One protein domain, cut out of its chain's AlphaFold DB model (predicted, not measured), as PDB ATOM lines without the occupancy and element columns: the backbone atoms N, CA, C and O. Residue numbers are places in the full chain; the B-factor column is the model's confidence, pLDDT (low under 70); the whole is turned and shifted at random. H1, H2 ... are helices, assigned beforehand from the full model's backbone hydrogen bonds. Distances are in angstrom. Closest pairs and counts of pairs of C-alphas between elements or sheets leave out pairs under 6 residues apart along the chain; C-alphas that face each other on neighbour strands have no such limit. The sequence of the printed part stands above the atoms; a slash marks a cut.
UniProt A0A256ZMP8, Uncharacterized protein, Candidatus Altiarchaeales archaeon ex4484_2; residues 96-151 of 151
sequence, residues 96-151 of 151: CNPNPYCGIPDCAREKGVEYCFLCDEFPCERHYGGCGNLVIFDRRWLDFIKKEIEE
ATOM      1  N   CYS A  96      30.269   0.367  26.277       80.56
ATOM      2  CA  CYS A  96      29.672  -0.062  27.550       80.56
ATOM      3  C   CYS A  96      29.912  -1.537  27.899       80.56
ATOM      4  O   CYS A  96      29.702  -1.902  29.041       80.56
ATOM      5  N   ASN A  97      30.388  -2.380  26.980       70.56
ATOM      6  CA  ASN A  97      30.701  -3.776  27.292       70.56
ATOM      7  C   ASN A  97      31.863  -4.274  26.420       70.56
ATOM      8  O   ASN A  97      31.668  -4.415  25.211       70.56
ATOM      9  N   PRO A  98      33.045  -4.567  26.999       66.81
ATOM     10  CA  PRO A  98      33.505  -4.272  28.370       66.81
ATOM     11  C   PRO A  98      34.010  -2.819  28.549       66.81
ATOM     12  O   PRO A  98      34.550  -2.229  27.608       66.81
ATOM     13  N   ASN A  99      33.881  -2.248  29.761       72.50
ATOM     14  CA  ASN A  99      34.425  -0.925  30.123       72.50
ATOM     15  C   ASN A  99      35.127  -0.936  31.498       72.50
ATOM     16  O   ASN A  99      34.450  -0.874  32.518       72.50
ATOM     17  N   PRO A 100      36.469  -0.948  31.557       73.19
ATOM     18  CA  PRO A 100      37.187  -1.009  32.832       73.19
ATOM     19  C   PRO A 100      37.273   0.340  33.568       73.19
ATOM     20  O   PRO A 100      37.774   0.392  34.685       73.19
ATOM     21  N   TYR A 101      36.833   1.443  32.953       73.81
ATOM     22  CA  TYR A 101      37.008   2.799  33.495       73.81
ATOM     23  C   TYR A 101      35.716   3.418  34.031       73.81
ATOM     24  O   TYR A 101      35.743   4.513  34.588       73.81
ATOM     25  N   CYS A 102      34.573   2.782  33.790       81.81
ATOM     26  CA  CYS A 102      33.266   3.315  34.137       81.81
ATOM     27  C   CYS A 102      32.391   2.180  34.656       81.81
ATOM     28  O   CYS A 102      32.128   1.234  33.923       81.81
ATOM     29  N   GLY A 103      31.912   2.306  35.893       88.00
ATOM     30  CA  GLY A 103      31.062   1.301  36.540       88.00
ATOM     31  C   GLY A 103      29.576   1.416  36.186       88.00
ATOM     32  O   GLY A 103      28.756   0.734  36.791       88.00
ATOM     33  N   ILE A 104      29.201   2.300  35.253       91.12
ATOM     34  CA  ILE A 104      27.809   2.466  34.809       91.12
ATOM     35  C   ILE A 104      27.225   1.177  34.205       91.12
ATOM     36  O   ILE A 104      26.107   0.836  34.585       91.12
ATOM     37  N   PRO A 105      27.919   0.447  33.309       90.81
ATOM     38  CA  PRO A 105      27.365  -0.773  32.726       90.81
ATOM     39  C   PRO A 105      27.080  -1.862  33.759       90.81
ATOM     40  O   PRO A 105      26.055  -2.530  33.670       90.81
ATOM     41  N   ASP A 106      27.956  -2.011  34.754       90.44
ATOM     42  CA  ASP A 106      27.761  -2.982  35.831       90.44
ATOM     43  C   ASP A 106      26.615  -2.556  36.753       90.44
ATOM     44  O   ASP A 106      25.727  -3.358  37.017       90.44
ATOM     45  N   CYS A 107      26.543  -1.271  37.124       92.19
ATOM     46  CA  CYS A 107      25.426  -0.715  37.895       92.19
ATOM     47  C   CYS A 107      24.072  -0.919  37.193       92.19
ATOM     48  O   CYS A 107      23.099  -1.335  37.813       92.19
ATOM     49  N   ALA A 108      23.997  -0.648  35.888       93.06
ATOM     50  CA  ALA A 108      22.774  -0.835  35.114       93.06
ATOM     51  C   ALA A 108      22.361  -2.314  35.057       93.06
ATOM     52  O   ALA A 108      21.187  -2.633  35.231       93.06
ATOM     53  N   ARG A 109      23.338  -3.219  34.903       92.88
ATOM     54  CA  ARG A 109      23.121  -4.672  34.941       92.88
ATOM     55  C   ARG A 109      22.606  -5.134  36.306       92.88
ATOM     56  O   ARG A 109      21.648  -5.895  36.347       92.88
ATOM     57  N   GLU A 110      23.208  -4.661  37.396       93.88
ATOM     58  CA  GLU A 110      22.791  -4.959  38.776       93.88
ATOM     59  C   GLU A 110      21.363  -4.479  39.059       93.88
ATOM     60  O   GLU A 110      20.595  -5.176  39.716       93.88
ATOM     61  N   LYS A 111      20.992  -3.313  38.524       94.69
ATOM     62  CA  LYS A 111      19.652  -2.730  38.668       94.69
ATOM     63  C   LYS A 111      18.625  -3.249  37.659       94.69
ATOM     64  O   LYS A 111      17.459  -2.885  37.750       94.69
ATOM     65  N   GLY A 112      19.038  -4.068  36.692       95.56
ATOM     66  CA  GLY A 112      18.150  -4.603  35.659       95.56
ATOM     67  C   GLY A 112      17.611  -3.555  34.676       95.56
ATOM     68  O   GLY A 112      16.540  -3.759  34.111       95.56
ATOM     69  N   VAL A 113      18.331  -2.449  34.458       95.50
ATOM     70  CA  VAL A 113      17.936  -1.374  33.529       95.50
ATOM     71  C   VAL A 113      18.861  -1.318  32.314       95.50
ATOM     72  O   VAL A 113      20.063  -1.558  32.413       95.50
ATOM     73  N   GLU A 114      18.313  -0.975  31.148       92.19
ATOM     74  CA  GLU A 114      19.096  -0.888  29.905       92.19
ATOM     75  C   GLU A 114      19.906   0.418  29.814       92.19
ATOM     76  O   GLU A 114      21.057   0.423  29.366       92.19
ATOM     77  N   TYR A 115      19.325   1.521  30.292       93.62
ATOM     78  CA  TYR A 115      19.919   2.856  30.265       93.62
ATOM     79  C   TYR A 115      19.796   3.534  31.625       93.62
ATOM     80  O   TYR A 115      18.815   3.337  32.338       93.62
ATOM     81  N   CYS A 116      20.747   4.410  31.952       94.38
ATOM     82  CA  CYS A 116      20.694   5.216  33.170       94.38
ATOM     83  C   CYS A 116      19.413   6.049  33.268       94.38
ATOM     84  O   CYS A 116      18.874   6.162  34.356       94.38
ATOM     85  N   PHE A 117      18.894   6.575  32.154       94.12
ATOM     86  CA  PHE A 117      17.652   7.361  32.145       94.12
ATOM     87  C   PHE A 117      16.381   6.533  32.382       94.12
ATOM     88  O   PHE A 117      15.318   7.112  32.551       94.12
ATOM     89  N   LEU A 118      16.474   5.198  32.388       94.94
ATOM     90  CA  LEU A 118      15.380   4.306  32.792       94.94
ATOM     91  C   LEU A 118      15.485   3.888  34.268       94.94
ATOM     92  O   LEU A 118      14.710   3.058  34.724       94.94
ATOM     93  N   CYS A 119      16.482   4.391  35.000       95.44
ATOM     94  CA  CYS A 119      16.654   4.104  36.417       95.44
ATOM     95  C   CYS A 119      15.888   5.132  37.252       95.44
ATOM     96  O   CYS A 119      16.152   6.324  37.123       95.44
ATOM     97  N   ASP A 120      15.041   4.667  38.171       94.81
ATOM     98  CA  ASP A 120      14.261   5.535  39.071       94.81
ATOM     99  C   ASP A 120      15.138   6.387  40.005       94.81
ATOM    100  O   ASP A 120      14.722   7.426  40.500       94.81
ATOM    101  N   GLU A 121      16.382   5.966  40.239       94.81
ATOM    102  CA  GLU A 121      17.357   6.724  41.030       94.81
ATOM    103  C   GLU A 121      18.187   7.704  40.183       94.81
ATOM    104  O   GLU A 121      19.189   8.241  40.659       94.81
ATOM    105  N   PHE A 122      17.870   7.887  38.900       95.25
ATOM    106  CA  PHE A 122      18.604   8.822  38.059       95.25
ATOM    107  C   PHE A 122      18.253  10.284  38.399       95.25
ATOM    108  O   PHE A 122      17.077  10.627  38.407       95.25
ATOM    109  N   PRO A 123      19.246  11.181  38.569       95.62
ATOM    110  CA  PRO A 123      20.685  10.928  38.614       95.62
ATOM    111  C   PRO A 123      21.177  10.459  39.999       95.62
ATOM    112  O   PRO A 123      21.011  11.142  41.006       95.62
ATOM    113  N   CYS A 124      21.885   9.324  40.043       94.06
ATOM    114  CA  CYS A 124      22.456   8.774  41.283       94.06
ATOM    115  C   CYS A 124      23.908   9.224  41.549       94.06
ATOM    116  O   CYS A 124      24.561   9.801  40.676       94.06
ATOM    117  N   GLU A 125      24.459   8.875  42.721       93.56
ATOM    118  CA  GLU A 125      25.812   9.250  43.186       93.56
ATOM    119  C   GLU A 125      26.930   8.978  42.160       93.56
ATOM    120  O   GLU A 125      27.861   9.771  42.008       93.56
ATOM    121  N   ARG A 126      26.820   7.897  41.377       92.44
ATOM    122  CA  ARG A 126      27.799   7.558  40.329       92.44
ATOM    123  C   ARG A 126      27.913   8.637  39.249       92.44
ATOM    124  O   ARG A 126      28.999   8.826  38.705       92.44
ATOM    125  N   HIS A 127      26.831   9.350  38.937       93.44
ATOM    126  CA  HIS A 127      26.852  10.451  37.966       93.44
ATOM    127  C   HIS A 127      27.609  11.670  38.505       93.44
ATOM    128  O   HIS A 127      28.199  12.413  37.727       93.44
ATOM    129  N   TYR A 128      27.669  11.813  39.830       94.25
ATOM    130  CA  TYR A 128      28.411  12.855  40.535       94.25
ATOM    131  C   TYR A 128      29.871  12.481  40.842       94.25
ATOM    132  O   TYR A 128      30.587  13.283  41.446       94.25
ATOM    133  N   GLY A 129      30.327  11.300  40.408       90.19
ATOM    134  CA  GLY A 129      31.697  10.810  40.605       90.19
ATOM    135  C   GLY A 129      31.866   9.838  41.776       90.19
ATOM    136  O   GLY A 129      32.990   9.440  42.081       90.19
ATOM    137  N   GLY A 130      30.767   9.432  42.422       88.25
ATOM    138  CA  GLY A 130      30.777   8.403  43.462       88.25
ATOM    139  C   GLY A 130      31.312   7.059  42.961       88.25
ATOM    140  O   GLY A 130      31.323   6.774  41.757       88.25
ATOM    141  N   CYS A 131      31.776   6.222  43.890       84.06
ATOM    142  CA  CYS A 131      32.370   4.904  43.611       84.06
ATOM    143  C   CYS A 131      33.551   4.934  42.612       84.06
ATOM    144  O   CYS A 131      33.774   3.960  41.892       84.06
ATOM    145  N   GLY A 132      34.275   6.058  42.512       81.94
ATOM    146  CA  GLY A 132      35.369   6.235  41.548       81.94
ATOM    147  C   GLY A 132      34.912   6.290  40.083       81.94
ATOM    148  O   GLY A 132      35.725   6.101  39.179       81.94
ATOM    149  N   ASN A 133      33.617   6.513  39.832       84.62
ATOM    150  CA  ASN A 133      33.066   6.546  38.484       84.62
ATOM    151  C   ASN A 133      33.418   7.853  37.754       84.62
ATOM    152  O   ASN A 133      33.539   8.922  38.350       84.62
ATOM    153  N   LEU A 134      33.529   7.781  36.427       82.31
ATOM    154  CA  LEU A 134      33.699   8.972  35.599       82.31
ATOM    155  C   LEU A 134      32.423   9.823  35.597       82.31
ATOM    156  O   LEU A 134      31.333   9.327  35.312       82.31
ATOM    157  N   VAL A 135      32.591  11.124  35.823       88.75
ATOM    158  CA  VAL A 135      31.531  12.123  35.656       88.75
ATOM    159  C   VAL A 135      31.340  12.378  34.160       88.75
ATOM    160  O   VAL A 135      32.223  12.920  33.494       88.75
ATOM    161  N   ILE A 136      30.215  11.912  33.613       89.00
ATOM    162  CA  ILE A 136      29.878  12.049  32.184       89.00
ATOM    163  C   ILE A 136      29.116  13.348  31.917       89.00
ATOM    164  O   ILE A 136      29.300  13.969  30.873       89.00
ATOM    165  N   PHE A 137      28.264  13.739  32.860       92.19
ATOM    166  CA  PHE A 137      27.379  14.886  32.747       92.19
ATOM    167  C   PHE A 137      27.878  16.041  33.605       92.19
ATOM    168  O   PHE A 137      28.513  15.829  34.637       92.19
ATOM    169  N   ASP A 138      27.575  17.266  33.188       94.88
ATOM    170  CA  ASP A 138      27.845  18.435  34.018       94.88
ATOM    171  C   ASP A 138      27.019  18.384  35.313       94.88
ATOM    172  O   ASP A 138      25.841  18.021  35.296       94.88
ATOM    173  N   ARG A 139      27.632  18.772  36.436       96.38
ATOM    174  CA  ARG A 139      26.977  18.736  37.750       96.38
ATOM    175  C   ARG A 139      25.710  19.592  37.779       96.38
ATOM    176  O   ARG A 139      24.701  19.135  38.299       96.38
ATOM    177  N   ARG A 140      25.737  20.796  37.196       97.44
ATOM    178  CA  ARG A 140      24.579  21.703  37.215       97.44
ATOM    179  C   ARG A 140      23.425  21.137  36.399       97.44
ATOM    180  O   ARG A 140      22.274  21.328  36.769       97.44
ATOM    181  N   TRP A 141      23.729  20.433  35.308       96.69
ATOM    182  CA  TRP A 141      22.710  19.739  34.523       96.69
ATOM    183  C   TRP A 141      22.075  18.581  35.301       96.69
ATOM    184  O   TRP A 141      20.856  18.441  35.281       96.69
ATOM    185  N   LEU A 142      22.878  17.789  36.022       96.81
ATOM    186  CA  LEU A 142      22.355  16.724  36.886       96.81
ATOM    187  C   LEU A 142      21.443  17.292  37.979       96.81
ATOM    188  O   LEU A 142      20.343  16.785  38.170       96.81
ATOM    189  N   ASP A 143      21.868  18.371  38.639       96.94
ATOM    190  CA  ASP A 143      21.080  19.032  39.684       96.94
ATOM    191  C   ASP A 143      19.757  19.590  39.138       96.94
ATOM    192  O   ASP A 143      18.717  19.457  39.780       96.94
ATOM    193  N   PHE A 144      19.781  20.170  37.932       97.12
ATOM    194  CA  PHE A 144      18.582  20.645  37.242       97.12
ATOM    195  C   PHE A 144      17.599  19.503  36.947       97.12
ATOM    196  O   PHE A 144      16.439  19.593  37.328       97.12
ATOM    197  N   ILE A 145      18.058  18.412  36.324       96.00
ATOM    198  CA  ILE A 145      17.186  17.275  35.987       96.00
ATOM    199  C   ILE A 145      16.637  16.594  37.235       96.00
ATOM    200  O   ILE A 145      15.468  16.222  37.258       96.00
ATOM    201  N   LYS A 146      17.455  16.443  38.279       95.50
ATOM    202  CA  LYS A 146      17.005  15.851  39.539       95.50
ATOM    203  C   LYS A 146      15.822  16.621  40.124       95.50
ATOM    204  O   LYS A 146      14.843  16.010  40.527       95.50
ATOM    205  N   LYS A 147      15.908  17.952  40.109       96.25
ATOM    206  CA  LYS A 147      14.827  18.823  40.559       96.25
ATOM    207  C   LYS A 147      13.550  18.628  39.725       96.25
ATOM    208  O   LYS A 147      12.490  18.482  40.306       96.25
ATOM    209  N   GLU A 148      13.654  18.574  38.396       95.38
ATOM    210  CA  GLU A 148      12.496  18.407  37.494       95.38
ATOM    211  C   GLU A 148      11.810  17.032  37.606       95.38
ATOM    212  O   GLU A 148      10.639  16.909  37.271       95.38
ATOM    213  N   ILE A 149      12.528  15.985  38.028       92.56
ATOM    214  CA  ILE A 149      11.960  14.635  38.217       92.56
ATOM    215  C   ILE A 149      11.243  14.506  39.573       92.56
ATOM    216  O   ILE A 149      10.331  13.693  39.707       92.56
ATOM    217  N   GLU A 150      11.676  15.264  40.583       89.06
ATOM    218  CA  GLU A 150      11.114  15.233  41.941       89.06
ATOM    219  C   GLU A 150       9.885  16.154  42.118       89.06
ATOM    220  O   GLU A 150       9.162  15.996  43.106       89.06
ATOM    221  N   GLU A 151       9.662  17.102  41.198       75.94
ATOM    222  CA  GLU A 151       8.493  18.007  41.145       75.94
ATOM    223  C   GLU A 151       7.240  17.344  40.544       75.94
ATOM    224  O   GLU A 151       6.141  17.593  41.101       75.94
TER     225      GLU A 151
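What this domain is: This is residues 96 to 151 of the 151 residues of an uncharacterized protein of Candidatus Altiarchaeales archaeon ex4484_2 (UniProt A0A256ZMP8). Two helices, H3 and the shorter H1, stand at opposite ends of an elongated body and run roughly the same way, and loops with the very short H2 fill the space between them. The long link of residues 112 to 124 leads from H1 to H2, and residues 129 to 138 lead on to H3. The printed part has 56 residues with three named helices, in the order H1, H2, H3, and no named strand; the class is all helix, with 24 residues, under half, in named elements. The whole is compact, with a radius of gyration of the C-alphas of 11.3 A, and its C-alphas span 35 by 21 by 15 A.

Where its parts are: The longest helix, H3, holds residues 139 to 150 and measures 16.8 A from first to last C-alpha. It begins at C-alpha 139, at (26.977, 18.736, 37.750), and ends at C-alpha 150, at (11.114, 15.233, 41.941). H2 is residues 125 to 128, 5.2 A from first to last C-alpha. H1 is residues 104 to 111, 10.4 A long in the same measure, and begins at C-alpha 104, at (27.809, 2.466, 34.809).

How they stand to each other: H3 touches no helix, but is near H2. These two are close but not clearly touching: their closest C-alphas, those of Tyr 128 and Arg 139, are 6.7 A apart, and their centres are 12.2 A apart. H2 and H1 are also close but not clearly touching, with 1 pair of C-alphas within 8 A, those of Ile 104 and Arg 126, at 7.5 A. Their centres are 13.0 A apart. H1 and H3 are apart, with no C-alpha of the one within 8 A of the other. In H1 and H3 every O i to N i+4 pair is within hydrogen-bond range; H2, with 4 residues, is too short for such a pair, and its 1 pair of O i and N i+3 is within range.

The domain as a whole: The two C-alphas farthest apart are those of Pro 98 and Glu 151, at 35.8 A. The first and last printed C-alphas, those of Cys 96 and Glu 151, are 31.0 A apart, and Glu 151 is the chain's last residue. The printed part has no cut. The link from H1 to H2, with 13 residues, is long, and the link from H2 to H3, with 10 residues, is short. The C-alphas of residues 112 to 124 lie 5 to 14 A from the mean of the C-alphas. The mean pLDDT of the printed part is 90.2, and one residue, Pro 98, is under 70.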